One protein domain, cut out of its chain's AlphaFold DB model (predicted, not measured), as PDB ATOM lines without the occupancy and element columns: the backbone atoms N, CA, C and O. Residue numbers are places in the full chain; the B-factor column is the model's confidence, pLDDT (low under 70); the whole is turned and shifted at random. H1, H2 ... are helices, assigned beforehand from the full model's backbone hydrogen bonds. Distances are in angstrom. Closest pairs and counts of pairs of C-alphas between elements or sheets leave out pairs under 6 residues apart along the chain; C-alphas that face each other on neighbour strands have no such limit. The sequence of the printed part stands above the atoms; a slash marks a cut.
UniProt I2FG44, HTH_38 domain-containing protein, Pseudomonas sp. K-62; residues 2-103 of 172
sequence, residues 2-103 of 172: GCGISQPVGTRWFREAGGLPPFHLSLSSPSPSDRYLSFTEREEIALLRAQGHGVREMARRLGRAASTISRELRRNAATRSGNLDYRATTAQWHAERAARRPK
ATOM      1  N   GLY A   2      27.732 -46.051  25.936       49.62
ATOM      2  CA  GLY A   2      27.342 -47.462  25.871       49.62
ATOM      3  C   GLY A   2      27.487 -48.098  27.250       49.62
ATOM      4  O   GLY A   2      28.503 -47.894  27.908       49.62
ATOM      5  N   CYS A   3      26.480 -48.844  27.696       56.50
ATOM      6  CA  CYS A   3      26.659 -49.804  28.782       56.50
ATOM      7  C   CYS A   3      27.740 -50.797  28.326       56.50
ATOM      8  O   CYS A   3      27.678 -51.239  27.186       56.50
ATOM      9  N   GLY A   4      28.755 -51.076  29.149       71.56
ATOM     10  CA  GLY A   4      29.977 -51.825  28.795       71.56
ATOM     11  C   GLY A   4      29.789 -53.308  28.440       71.56
ATOM     12  O   GLY A   4      30.516 -54.161  28.933       71.56
ATOM     13  N   ILE A   5      28.807 -53.622  27.603       79.56
ATOM     14  CA  ILE A   5      28.484 -54.933  27.054       79.56
ATOM     15  C   ILE A   5      28.580 -54.876  25.531       79.56
ATOM     16  O   ILE A   5      28.205 -53.890  24.894       79.56
ATOM     17  N   SER A   6      29.079 -55.954  24.928       78.62
ATOM     18  CA  SER A   6      29.146 -56.062  23.474       78.62
ATOM     19  C   SER A   6      27.737 -56.211  22.877       78.62
ATOM     20  O   SER A   6      26.854 -56.852  23.454       78.62
ATOM     21  N   GLN A   7      27.522 -55.633  21.689       76.56
ATOM     22  CA  GLN A   7      26.247 -55.703  20.952       76.56
ATOM     23  C   GLN A   7      25.666 -57.135  20.823       76.56
ATOM     24  O   GLN A   7      24.458 -57.310  21.024       76.56
ATOM     25  N   PRO A   8      26.474 -58.187  20.569       79.19
ATOM     26  CA  PRO A   8      25.969 -59.560  20.497       79.19
ATOM     27  C   PRO A   8      25.434 -60.076  21.840       79.19
ATOM     28  O   PRO A   8      24.413 -60.763  21.873       79.19
ATOM     29  N   VAL A   9      26.085 -59.717  22.953       78.31
ATOM     30  CA  VAL A   9      25.670 -60.116  24.308       78.31
ATOM     31  C   VAL A   9      24.357 -59.440  24.681       78.31
ATOM     32  O   VAL A   9      23.433 -60.116  25.133       78.31
ATOM     33  N   GLY A  10      24.227 -58.140  24.397       74.88
ATOM     34  CA  GLY A  10      22.970 -57.418  24.605       74.88
ATOM     35  C   GLY A  10      21.808 -58.039  23.824       74.88
ATOM     36  O   GLY A  10      20.723 -58.245  24.369       74.88
ATOM     37  N   THR A  11      22.055 -58.429  22.571       72.00
ATOM     38  CA  THR A  11      21.045 -59.076  21.719       72.00
ATOM     39  C   THR A  11      20.648 -60.462  22.239       72.00
ATOM     40  O   THR A  11      19.463 -60.807  22.236       72.00
ATOM     41  N   ARG A  12      21.614 -61.262  22.715       72.44
ATOM     42  CA  ARG A  12      21.351 -62.578  23.318       72.44
ATOM     43  C   ARG A  12      20.490 -62.450  24.569       72.44
ATOM     44  O   ARG A  12      19.466 -63.120  24.659       72.44
ATOM     45  N   TRP A  13      20.861 -61.561  25.486       71.62
ATOM     46  CA  TRP A  13      20.101 -61.325  26.714       71.62
ATOM     47  C   TRP A  13      18.682 -60.839  26.430       71.62
ATOM     48  O   TRP A  13      17.741 -61.303  27.067       71.62
ATOM     49  N   PHE A  14      18.504 -59.961  25.439       67.94
ATOM     50  CA  PHE A  14      17.177 -59.499  25.031       67.94
ATOM     51  C   PHE A  14      16.285 -60.648  24.536       67.94
ATOM     52  O   PHE A  14      15.114 -60.725  24.906       67.94
ATOM     53  N   ARG A  15      16.839 -61.568  23.734       68.25
ATOM     54  CA  ARG A  15      16.119 -62.760  23.254       68.25
ATOM     55  C   ARG A  15      15.811 -63.742  24.382       68.25
ATOM     56  O   ARG A  15      14.697 -64.248  24.450       68.25
ATOM     57  N   GLU A  16      16.771 -63.972  25.271       61.97
ATOM     58  CA  GLU A  16      16.643 -64.888  26.410       61.97
ATOM     59  C   GLU A  16      15.623 -64.383  27.447       61.97
ATOM     60  O   GLU A  16      14.860 -65.168  28.003       61.97
ATOM     61  N   ALA A  17      15.519 -63.062  27.624       62.03
ATOM     62  CA  ALA A  17      14.512 -62.416  28.468       62.03
ATOM     63  C   ALA A  17      13.124 -62.269  27.801       62.03
ATOM     64  O   ALA A  17      12.199 -61.748  28.425       62.03
ATOM     65  N   GLY A  18      12.957 -62.697  26.542       66.12
ATOM     66  CA  GLY A  18      11.677 -62.621  25.826       66.12
ATOM     67  C   GLY A  18      11.292 -61.217  25.340       66.12
ATOM     68  O   GLY A  18      10.122 -60.966  25.062       66.12
ATOM     69  N   GLY A  19      12.253 -60.293  25.240       67.25
ATOM     70  CA  GLY A  19      12.068 -58.969  24.638       67.25
ATOM     71  C   GLY A  19      11.243 -57.961  25.447       67.25
ATOM     72  O   GLY A  19      10.982 -56.859  24.961       67.25
ATOM     73  N   LEU A  20      10.843 -58.303  26.673       64.56
ATOM     74  CA  LEU A  20      10.143 -57.389  27.569       64.56
ATOM     75  C   LEU A  20      11.162 -56.668  28.459       64.56
ATOM     76  O   LEU A  20      11.887 -57.334  29.203       64.56
ATOM     77  N   PRO A  21      11.237 -55.321  28.426       55.91
ATOM     78  CA  PRO A  21      12.017 -54.606  29.422       55.91
ATOM     79  C   PRO A  21      11.442 -54.948  30.801       55.91
ATOM     80  O   PRO A  21      10.216 -55.012  30.957       55.91
ATOM     81  N   PRO A  22      12.286 -55.205  31.811       55.97
ATOM     82  CA  PRO A  22      11.775 -55.505  33.129       55.97
ATOM     83  C   PRO A  22      10.938 -54.315  33.610       55.97
ATOM     84  O   PRO A  22      11.296 -53.158  33.409       55.97
ATOM     85  N   PHE A  23       9.795 -54.613  34.218       52.41
ATOM     86  CA  PHE A  23       8.726 -53.657  34.529       52.41
ATOM     87  C   PHE A  23       9.178 -52.422  35.322       52.41
ATOM     88  O   PHE A  23       8.538 -51.388  35.210       52.41
ATOM     89  N   HIS A  24      10.286 -52.511  36.068       53.31
ATOM     90  CA  HIS A  24      10.883 -51.408  36.831       53.31
ATOM     91  C   HIS A  24      11.732 -50.436  35.989       53.31
ATOM     92  O   HIS A  24      12.070 -49.358  36.460       53.31
ATOM     93  N   LEU A  25      12.097 -50.818  34.761       55.28
ATOM     94  CA  LEU A  25      12.762 -49.954  33.777       55.28
ATOM     95  C   LEU A  25      11.763 -49.298  32.817       55.28
ATOM     96  O   LEU A  25      12.164 -48.555  31.922       55.28
ATOM     97  N   SER A  26      10.462 -49.567  32.975       53.88
ATOM     98  CA  SER A  26       9.452 -48.819  32.240       53.88
ATOM     99  C   SER A  26       9.433 -47.380  32.748       53.88
ATOM    100  O   SER A  26       9.349 -47.154  33.955       53.88
ATOM    101  N   LEU A  27       9.428 -46.409  31.833       52.06
ATOM    102  CA  LEU A  27       9.218 -44.987  32.143       52.06
ATOM    103  C   LEU A  27       7.867 -44.729  32.840       52.06
ATOM    104  O   LEU A  27       7.659 -43.666  33.408       52.06
ATOM    105  N   SER A  28       6.958 -45.707  32.802       51.34
ATOM    106  CA  SER A  28       5.672 -45.706  33.503       51.34
ATOM    107  C   SER A  28       5.711 -46.398  34.870       51.34
ATOM    108  O   SER A  28       4.651 -46.679  35.430       51.34
ATOM    109  N   SER A  29       6.893 -46.765  35.379       52.88
ATOM    110  CA  SER A  29       7.004 -47.344  36.719       52.88
ATOM    111  C   SER A  29       6.489 -46.319  37.725       52.88
ATOM    112  O   SER A  29       6.984 -45.190  37.720       52.88
ATOM    113  N   PRO A  30       5.492 -46.663  38.558       51.97
ATOM    114  CA  PRO A  30       4.978 -45.721  39.533       51.97
ATOM    115  C   PRO A  30       6.125 -45.277  40.439       51.97
ATOM    116  O   PRO A  30       6.890 -46.115  40.928       51.97
ATOM    117  N   SER A  31       6.231 -43.965  40.663       55.44
ATOM    118  CA  SER A  31       7.086 -43.425  41.717       55.44
ATOM    119  C   SER A  31       6.816 -44.198  43.008       55.44
ATOM    120  O   SER A  31       5.664 -44.592  43.233       55.44
ATOM    121  N   PRO A  32       7.841 -44.457  43.843       58.53
ATOM    122  CA  PRO A  32       7.635 -45.141  45.108       58.53
ATOM    123  C   PRO A  32       6.503 -44.429  45.843       58.53
ATOM    124  O   PRO A  32       6.607 -43.255  46.184       58.53
ATOM    125  N   SER A  33       5.378 -45.132  45.981       60.44
ATOM    126  CA  SER A  33       4.192 -44.640  46.677       60.44
ATOM    127  C   SER A  33       4.602 -44.093  48.040       60.44
ATOM    128  O   SER A  33       5.538 -44.641  48.624       60.44
ATOM    129  N   ASP A  34       3.846 -43.148  48.599       65.25
ATOM    130  CA  ASP A  34       4.048 -42.585  49.949       65.25
ATOM    131  C   ASP A  34       4.283 -43.658  51.045       65.25
ATOM    132  O   ASP A  34       4.897 -43.422  52.075       65.25
ATOM    133  N   ARG A  35       3.919 -44.919  50.803       76.56
ATOM    134  CA  ARG A  35       4.304 -46.059  51.645       76.56
ATOM    135  C   ARG A  35       5.823 -46.274  51.829       76.56
ATOM    136  O   ARG A  35       6.213 -46.828  52.859       76.56
ATOM    137  N   TYR A  36       6.673 -45.922  50.863       82.25
ATOM    138  CA  TYR A  36       8.108 -46.241  50.866       82.25
ATOM    139  C   TYR A  36       8.983 -44.983  50.762       82.25
ATOM    140  O   TYR A  36       8.599 -44.004  50.131       82.25
ATOM    141  N   LEU A  37      10.171 -45.035  51.377       87.56
ATOM    142  CA  LEU A  37      11.189 -43.987  51.251       87.56
ATOM    143  C   LEU A  37      11.878 -44.082  49.890       87.56
ATOM    144  O   LEU A  37      12.428 -45.136  49.543       87.56
ATOM    145  N   SER A  38      11.868 -42.970  49.167       88.69
ATOM    146  CA  SER A  38      12.634 -42.747  47.944       88.69
ATOM    147  C   SER A  38      14.138 -42.685  48.222       88.69
ATOM    148  O   SER A  38      14.580 -42.548  49.365       88.69
ATOM    149  N   PHE A  39      14.940 -42.776  47.161       88.94
ATOM    150  CA  PHE A  39      16.390 -42.645  47.275       88.94
ATOM    151  C   PHE A  39      16.805 -41.271  47.823       88.94
ATOM    152  O   PHE A  39      17.616 -41.204  48.739       88.94
ATOM    153  N   THR A  40      16.183 -40.193  47.341       90.81
ATOM    154  CA  THR A  40      16.449 -38.823  47.805       90.81
ATOM    155  C   THR A  40      16.183 -38.664  49.300       90.81
ATOM    156  O   THR A  40      17.002 -38.095  50.013       90.81
ATOM    157  N   GLU A  41      15.085 -39.225  49.808       92.25
ATOM    158  CA  GLU A  41      14.792 -39.179  51.246       92.25
ATOM    159  C   GLU A  41      15.806 -39.983  52.067       92.25
ATOM    160  O   GLU A  41      16.131 -39.598  53.185       92.25
ATOM    161  N   ARG A  42      16.331 -41.093  51.530       93.06
ATOM    162  CA  ARG A  42      17.394 -41.869  52.191       93.06
ATOM    163  C   ARG A  42      18.695 -41.069  52.263       93.06
ATOM    164  O   ARG A  42      19.333 -41.075  53.312       93.06
ATOM    165  N   GLU A  43      19.073 -40.382  51.189       93.88
ATOM    166  CA  GLU A  43      20.249 -39.496  51.168       93.88
ATOM    167  C   GLU A  43      20.104 -38.359  52.189       93.88
ATOM    168  O   GLU A  43      21.000 -38.141  53.001       93.88
ATOM    169  N   GLU A  44      18.938 -37.715  52.247       94.06
ATOM    170  CA  GLU A  44      18.665 -36.661  53.229       94.06
ATOM    171  C   GLU A  44      18.736 -37.193  54.674       94.06
ATOM    172  O   GLU A  44      19.334 -36.563  55.545       94.06
ATOM    173  N   ILE A  45      18.220 -38.402  54.943       92.94
ATOM    174  CA  ILE A  45      18.394 -39.065  56.250       92.94
ATOM    175  C   ILE A  45      19.881 -39.261  56.574       92.94
ATOM    176  O   ILE A  45      20.275 -39.049  57.722       92.94
ATOM    177  N   ALA A  46      20.711 -39.660  55.605       91.56
ATOM    178  CA  ALA A  46      22.146 -39.846  55.820       91.56
ATOM    179  C   ALA A  46      22.851 -38.524  56.167       91.56
ATOM    180  O   ALA A  46      23.614 -38.481  57.136       91.56
ATOM    181  N   LEU A  47      22.543 -37.442  55.445       92.75
ATOM    182  CA  LEU A  47      23.092 -36.108  55.707       92.75
ATOM    183  C   LEU A  47      22.688 -35.592  57.090       92.75
ATOM    184  O   LEU A  47      23.542 -35.203  57.889       92.75
ATOM    185  N   LEU A  48      21.396 -35.647  57.410       92.50
ATOM    186  CA  LEU A  48      20.886 -35.181  58.698       92.50
ATOM    187  C   LEU A  48      21.440 -36.011  59.861       92.50
ATOM    188  O   LEU A  48      21.700 -35.478  60.942       92.50
ATOM    189  N   ARG A  49      21.661 -37.312  59.646       89.44
ATOM    190  CA  ARG A  49      22.282 -38.186  60.641       89.44
ATOM    191  C   ARG A  49      23.749 -37.834  60.871       89.44
ATOM    192  O   ARG A  49      24.160 -37.792  62.028       89.44
ATOM    193  N   ALA A  50      24.505 -37.551  59.809       88.75
ATOM    194  CA  ALA A  50      25.895 -37.101  59.903       88.75
ATOM    195  C   ALA A  50      26.016 -35.734  60.604       88.75
ATOM    196  O   ALA A  50      26.973 -35.498  61.333       88.75
ATOM    197  N   GLN A  51      25.007 -34.872  60.459       90.50
ATOM    198  CA  GLN A  51      24.881 -33.601  61.188       90.50
ATOM    199  C   GLN A  51      24.450 -33.771  62.661       90.50
ATOM    200  O   GLN A  51      24.344 -32.786  63.388       90.50
ATOM    201  N   GLY A  52      24.173 -34.996  63.122       89.50
ATOM    202  CA  GLY A  52      23.775 -35.272  64.506       89.50
ATOM    203  C   GLY A  52      22.292 -35.026  64.816       89.50
ATOM    204  O   GLY A  52      21.901 -35.014  65.983       89.50
ATOM    205  N   HIS A  53      21.432 -34.857  63.807       92.00
ATOM    206  CA  HIS A  53      20.004 -34.646  64.039       92.00
ATOM    207  C   HIS A  53      19.287 -35.912  64.546       92.00
ATOM    208  O   HIS A  53      19.502 -37.040  64.091       92.00
ATOM    209  N   GLY A  54      18.368 -35.711  65.494       91.12
ATOM    210  CA  GLY A  54      17.526 -36.771  66.046       91.12
ATOM    211  C   GLY A  54      16.416 -37.230  65.090       91.12
ATOM    212  O   GLY A  54      16.020 -36.529  64.163       91.12
ATOM    213  N   VAL A  55      15.835 -38.405  65.357       93.75
ATOM    214  CA  VAL A  55      14.794 -39.019  64.501       93.75
ATOM    215  C   VAL A  55      13.574 -38.116  64.291       93.75
ATOM    216  O   VAL A  55      13.034 -38.063  63.190       93.75
ATOM    217  N   ARG A  56      13.136 -37.392  65.331       95.38
ATOM    218  CA  ARG A  56      11.969 -36.493  65.255       95.38
ATOM    219  C   ARG A  56      12.241 -35.258  64.391       95.38
ATOM    220  O   ARG A  56      11.335 -34.794  63.712       95.38
ATOM    221  N   GLU A  57      13.478 -34.763  64.401       95.12
ATOM    222  CA  GLU A  57      13.913 -33.640  63.562       95.12
ATOM    223  C   GLU A  57      13.913 -34.044  62.089       95.12
ATOM    224  O   GLU A  57      13.267 -33.395  61.270       95.12
ATOM    225  N   MET A  58      14.550 -35.178  61.776       94.19
ATOM    226  CA  MET A  58      14.566 -35.734  60.419       94.19
ATOM    227  C   MET A  58      13.149 -35.960  59.882       94.19
ATOM    228  O   MET A  58      12.853 -35.639  58.737       94.19
ATOM    229  N   ALA A  59      12.253 -36.459  60.735       94.25
ATOM    230  CA  ALA A  59      10.856 -36.711  60.392       94.25
ATOM    231  C   ALA A  59      10.116 -35.432  60.000       94.25
ATOM    232  O   ALA A  59       9.412 -35.413  58.993       94.25
ATOM    233  N   ARG A  60      10.326 -34.352  60.761       94.81
ATOM    234  CA  ARG A  60       9.711 -33.052  60.491       94.81
ATOM    235  C   ARG A  60      10.212 -32.451  59.180       94.81
ATOM    236  O   ARG A  60       9.395 -31.974  58.405       94.81
ATOM    237  N   ARG A  61      11.525 -32.513  58.921       93.75
ATOM    238  CA  ARG A  61      12.135 -31.982  57.684       93.75
ATOM    239  C   ARG A  61      11.659 -32.719  56.434       93.75
ATOM    240  O   ARG A  61      11.417 -32.093  55.414       93.75
ATOM    241  N   LEU A  62      11.483 -34.034  56.541       90.75
ATOM    242  CA  LEU A  62      11.042 -34.885  55.435       90.75
ATOM    243  C   LEU A  62       9.517 -34.962  55.281       90.75
ATOM    244  O   LEU A  62       9.040 -35.596  54.345       90.75
ATOM    245  N   GLY A  63       8.741 -34.393  56.208       91.62
ATOM    246  CA  GLY A  63       7.283 -34.549  56.220       91.62
ATOM    247  C   GLY A  63       6.829 -36.001  56.422       91.62
ATOM    248  O   GLY A  63       5.763 -36.393  55.953       91.62
ATOM    249  N   ARG A  64       7.637 -36.829  57.099       91.94
ATOM    250  CA  ARG A  64       7.372 -38.263  57.310       91.94
ATOM    251  C   ARG A  64       7.099 -38.584  58.772       91.94
ATOM    252  O   ARG A  64       7.514 -37.877  59.684       91.94
ATOM    253  N   ALA A  65       6.463 -39.727  59.024       92.25
ATOM    254  CA  ALA A  65       6.308 -40.233  60.383       92.25
ATOM    255  C   ALA A  65       7.668 -40.629  60.991       92.25
ATOM    256  O   ALA A  65       8.446 -41.373  60.386       92.25
ATOM    257  N   ALA A  66       7.922 -40.231  62.241       93.62
ATOM    258  CA  ALA A  66       9.146 -40.596  62.966       93.62
ATOM    259  C   ALA A  66       9.345 -42.119  63.081       93.62
ATOM    260  O   ALA A  66      10.475 -42.612  63.071       93.62
ATOM    261  N   SER A  67       8.252 -42.889  63.117       92.69
ATOM    262  CA  SER A  67       8.298 -44.352  63.086       92.69
ATOM    263  C   SER A  67       8.887 -44.905  61.788       92.69
ATOM    264  O   SER A  67       9.527 -45.953  61.820       92.69
ATOM    265  N   THR A  68       8.684 -44.232  60.654       92.50
ATOM    266  CA  THR A  68       9.235 -44.648  59.357       92.50
ATOM    267  C   THR A  68      10.752 -44.522  59.374       92.50
ATOM    268  O   THR A  68      11.446 -45.502  59.105       92.50
ATOM    269  N   ILE A  69      11.261 -43.368  59.810       92.06
ATOM    270  CA  ILE A  69      12.703 -43.106  59.915       92.06
ATOM    271  C   ILE A  69      13.356 -44.013  60.960       92.06
ATOM    272  O   ILE A  69      14.393 -44.612  60.694       92.06
ATOM    273  N   SER A  70      12.739 -44.198  62.131       91.88
ATOM    274  CA  SER A  70      13.268 -45.109  63.156       91.88
ATOM    275  C   SER A  70      13.418 -46.540  62.633       91.88
ATOM    276  O   SER A  70      14.457 -47.172  62.828       91.88
ATOM    277  N   ARG A  71      12.393 -47.057  61.938       90.69
ATOM    278  CA  ARG A  71      12.437 -48.401  61.351       90.69
ATOM    279  C   ARG A  71      13.470 -48.494  60.227       90.69
ATOM    280  O   ARG A  71      14.107 -49.532  60.094       90.69
ATOM    281  N   GLU A  72      13.618 -47.450  59.420       91.25
ATOM    282  CA  GLU A  72      14.630 -47.371  58.365       91.25
ATOM    283  C   GLU A  72      16.047 -47.455  58.944       91.25
ATOM    284  O   GLU A  72      16.818 -48.331  58.549       91.25
ATOM    285  N   LEU A  73      16.353 -46.618  59.936       89.50
ATOM    286  CA  LEU A  73      17.646 -46.612  60.615       89.50
ATOM    287  C   LEU A  73      17.907 -47.944  61.316       89.50
ATOM    288  O   LEU A  73      18.959 -48.535  61.122       89.50
ATOM    289  N   ARG A  74      16.941 -48.491  62.061       87.44
ATOM    290  CA  ARG A  74      17.114 -49.779  62.757       87.44
ATOM    291  C   ARG A  74      17.470 -50.926  61.808       87.44
ATOM    292  O   ARG A  74      18.252 -51.792  62.175       87.44
ATOM    293  N   ARG A  75      16.883 -50.949  60.608       85.19
ATOM    294  CA  ARG A  75      17.139 -52.006  59.618       85.19
ATOM    295  C   ARG A  75      18.480 -51.857  58.900       85.19
ATOM    296  O   ARG A  75      18.987 -52.859  58.417       85.19
ATOM    297  N   ASN A  76      19.026 -50.641  58.815       84.81
ATOM    298  CA  ASN A  76      20.178 -50.330  57.962       84.81
ATOM    299  C   ASN A  76      21.395 -49.745  58.711       84.81
ATOM    300  O   ASN A  76      22.421 -49.523  58.082       84.81
ATOM    301  N   ALA A  77      21.319 -49.495  60.023       71.81
ATOM    302  CA  ALA A  77      22.408 -48.907  60.824       71.81
ATOM    303  C   ALA A  77      23.375 -49.942  61.437       71.81
ATOM    304  O   ALA A  77      24.176 -49.599  62.300       71.81
ATOM    305  N   ALA A  78      23.295 -51.212  61.031       58.75
ATOM    306  CA  ALA A  78      24.130 -52.280  61.569       58.75
ATOM    307  C   ALA A  78      25.219 -52.672  60.567       58.75
ATOM    308  O   ALA A  78      25.034 -53.575  59.749       58.75
ATOM    309  N   THR A  79      26.375 -52.023  60.655       53.22
ATOM    310  CA  THR A  79      27.608 -52.558  60.073       53.22
ATOM    311  C   THR A  79      28.430 -53.226  61.165       53.22
ATOM    312  O   THR A  79      28.640 -52.676  62.240       53.22
ATOM    313  N   ARG A  80      28.862 -54.448  60.857       52.06
ATOM    314  CA  ARG A  80      29.618 -55.459  61.623       52.06
ATOM    315  C   ARG A  80      30.921 -54.965  62.304       52.06
ATOM    316  O   ARG A  80      31.702 -55.776  62.774       52.06
ATOM    317  N   SER A  81      31.167 -53.661  62.363       48.50
ATOM    318  CA  SER A  81      32.448 -53.025  62.686       48.50
ATOM    319  C   SER A  81      32.352 -51.910  63.741       48.50
ATOM    320  O   SER A  81      33.249 -51.085  63.842       48.50
ATOM    321  N   GLY A  82      31.283 -51.865  64.543       51.94
ATOM    322  CA  GLY A  82      31.198 -50.972  65.711       51.94
ATOM    323  C   GLY A  82      30.799 -49.519  65.420       51.94
ATOM    324  O   GLY A  82      30.390 -48.829  66.346       51.94
ATOM    325  N   ASN A  83      30.799 -49.084  64.152       56.44
ATOM    326  CA  ASN A  83      30.241 -47.790  63.738       56.44
ATOM    327  C   ASN A  83      28.837 -47.943  63.129       56.44
ATOM    328  O   ASN A  83      28.627 -48.704  62.178       56.44
ATOM    329  N   LEU A  84      27.882 -47.184  63.683       60.88
ATOM    330  CA  LEU A  84      26.480 -47.082  63.249       60.88
ATOM    331  C   LEU A  84      26.305 -46.120  62.057       60.88
ATOM    332  O   LEU A  84      25.412 -45.265  62.060       60.88
ATOM    333  N   ASP A  85      27.151 -46.240  61.038       75.12
ATOM    334  CA  ASP A  85      27.093 -45.342  59.884       75.12
ATOM    335  C   ASP A  85      25.972 -45.768  58.930       75.12
ATOM    336  O   ASP A  85      26.056 -46.774  58.222       75.12
ATOM    337  N   TYR A  86      24.893 -44.985  58.908       86.56
ATOM    338  CA  TYR A  86      23.810 -45.166  57.947       86.56
ATOM    339  C   TYR A  86      24.269 -44.730  56.553       86.56
ATOM    340  O   TYR A  86      24.642 -43.578  56.340       86.56
ATOM    341  N   ARG A  87      24.189 -45.645  55.584       88.06
ATOM    342  CA  ARG A  87      24.497 -45.386  54.173       88.06
ATOM    343  C   ARG A  87      23.260 -45.607  53.305       88.06
ATOM    344  O   ARG A  87      22.732 -46.721  53.219       88.06
ATOM    345  N   ALA A  88      22.829 -44.546  52.629       89.88
ATOM    346  CA  ALA A  88      21.627 -44.530  51.800       89.88
ATOM    347  C   ALA A  88      21.707 -45.484  50.594       89.88
ATOM    348  O   ALA A  88      20.741 -46.192  50.312       89.88
ATOM    349  N   THR A  89      22.873 -45.601  49.950       89.12
ATOM    350  CA  THR A  89      23.113 -46.526  48.826       89.12
ATOM    351  C   THR A  89      22.920 -47.996  49.206       89.12
ATOM    352  O   THR A  89      22.234 -48.738  48.502       89.12
ATOM    353  N   THR A  90      23.447 -48.427  50.353       88.75
ATOM    354  CA  THR A  90      23.208 -49.777  50.895       88.75
ATOM    355  C   THR A  90      21.743 -49.997  51.239       88.75
ATOM    356  O   THR A  90      21.181 -51.039  50.902       88.75
ATOM    357  N   ALA A  91      21.099 -49.007  51.857       88.44
ATOM    358  CA  ALA A  91      19.692 -49.102  52.212       88.44
ATOM    359  C   ALA A  91      18.807 -49.239  50.956       88.44
ATOM    360  O   ALA A  91      17.896 -50.069  50.912       88.44
ATOM    361  N   GLN A  92      19.125 -48.486  49.902       90.00
ATOM    362  CA  GLN A  92      18.483 -48.592  48.594       90.00
ATOM    363  C   GLN A  92      18.693 -49.973  47.966       90.00
ATOM    364  O   GLN A  92      17.728 -50.605  47.536       90.00
ATOM    365  N   TRP A  93      19.921 -50.496  47.980       89.06
ATOM    366  CA  TRP A  93      20.204 -51.838  47.466       89.06
ATOM    367  C   TRP A  93      19.392 -52.921  48.190       89.06
ATOM    368  O   TRP A  93      18.841 -53.825  47.550       89.06
ATOM    369  N   HIS A  94      19.262 -52.820  49.518       87.50
ATOM    370  CA  HIS A  94      18.412 -53.715  50.303       87.50
ATOM    371  C   HIS A  94      16.936 -53.599  49.903       87.50
ATOM    372  O   HIS A  94      16.271 -54.627  49.743       87.50
ATOM    373  N   ALA A  95      16.433 -52.379  49.694       86.81
ATOM    374  CA  ALA A  95      15.064 -52.141  49.245       86.81
ATOM    375  C   ALA A  95      14.804 -52.750  47.857       86.81
ATOM    376  O   ALA A  95      13.837 -53.492  47.683       86.81
ATOM    377  N   GLU A  96      15.699 -52.532  46.894       85.62
ATOM    378  CA  GLU A  96      15.605 -53.114  45.550       85.62
ATOM    379  C   GLU A  96      15.686 -54.640  45.579       85.62
ATOM    380  O   GLU A  96      14.934 -55.336  44.893       85.62
ATOM    381  N   ARG A  97      16.579 -55.196  46.403       83.69
ATOM    382  CA  ARG A  97      16.680 -56.644  46.598       83.69
ATOM    383  C   ARG A  97      15.394 -57.225  47.187       83.69
ATOM    384  O   ARG A  97      14.942 -58.262  46.706       83.69
ATOM    385  N   ALA A  98      14.789 -56.562  48.168       81.00
ATOM    386  CA  ALA A  98      13.519 -56.984  48.751       81.00
ATOM    387  C   ALA A  98      12.338 -56.830  47.777       81.00
ATOM    388  O   ALA A  98      11.413 -57.644  47.810       81.00
ATOM    389  N   ALA A  99      12.371 -55.817  46.905       79.75
ATOM    390  CA  ALA A  99      11.347 -55.564  45.894       79.75
ATOM    391  C   ALA A  99      11.385 -56.576  44.743       79.75
ATOM    392  O   ALA A  99      10.332 -56.926  44.211       79.75
ATOM    393  N   ARG A 100      12.574 -57.091  44.391       77.62
ATOM    394  CA  ARG A 100      12.764 -58.004  43.253       77.62
ATOM    395  C   ARG A 100      11.847 -59.231  43.276       77.62
ATOM    396  O   ARG A 100      11.525 -59.697  42.192       77.62
ATOM    397  N   ARG A 101      11.455 -59.739  44.462       71.19
ATOM    398  CA  ARG A 101      10.579 -60.917  44.705       71.19
ATOM    399  C   ARG A 101      10.377 -61.817  43.469       71.19
ATOM    400  O   ARG A 101       9.243 -61.947  42.997       71.19
ATOM    401  N   PRO A 102      11.445 -62.425  42.918       70.44
ATOM    402  CA  PRO A 102      11.320 -63.160  41.675       70.44
ATOM    403  C   PRO A 102      10.565 -64.453  41.970       70.44
ATOM    404  O   PRO A 102      11.094 -65.376  42.585       70.44
ATOM    405  N   LYS A 103       9.296 -64.512  41.570       72.06
ATOM    406  CA  LYS A 103       8.578 -65.782  41.478       72.06
ATOM    407  C   LYS A 103       8.992 -66.416  40.163       72.06
ATOM    408  O   LYS A 103       8.981 -65.733  39.139       72.06
TER     409      LYS A 103
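This is residues 2 to 103 of the 172 residues of the protein "HTH_38 domain-containing protein" of Pseudomonas sp. K-62 (UniProt I2FG44). H2, H3 and H4 cluster at one end, H5 reaches from H2 back toward the middle, and H1 stands alone at the far end of a long link. The printed part has 102 residues, with five named helices in the order H1 to H5 along the chain, which hold 53 of them, and no named strand; the class is all helix. The whole is loose, radius of gyration of the C-alphas 17.8 A, spanning 51 by 32 by 28 A.

Start at H2, residues 39 to 50; it touches residues 88 to 92 alone of H5, residues 88 to 99, closest C-alphas Arg 42 and Ala 88, 5.0 A. H3, residues 55 to 62, forms a hairpin with H2; they only just touch, with 3 pairs of C-alphas within 8 A, closest Ile 45 and Met 58, 6.6 A. H4, residues 66 to 76, touches H3, closest C-alphas Ala 59 and Ala 66, 5.0 A. H1, residues 7 to 16, is apart from H2, H3, H4 and H5. In these five helices every O i to N i+4 pair is within hydrogen-bond range.

Find C-alpha 39 at (16.390, -42.645, 47.275), where H2 begins, 16.7 A long; H5, 16.2 A, ends at C-alpha 99, (11.347, -55.564, 45.894).

The printed part has no cut; H1 to H2 and H4 to H5 are long links. pLDDT is under 70 at residues 2 to 3, 14 to 34 and 78 to 84.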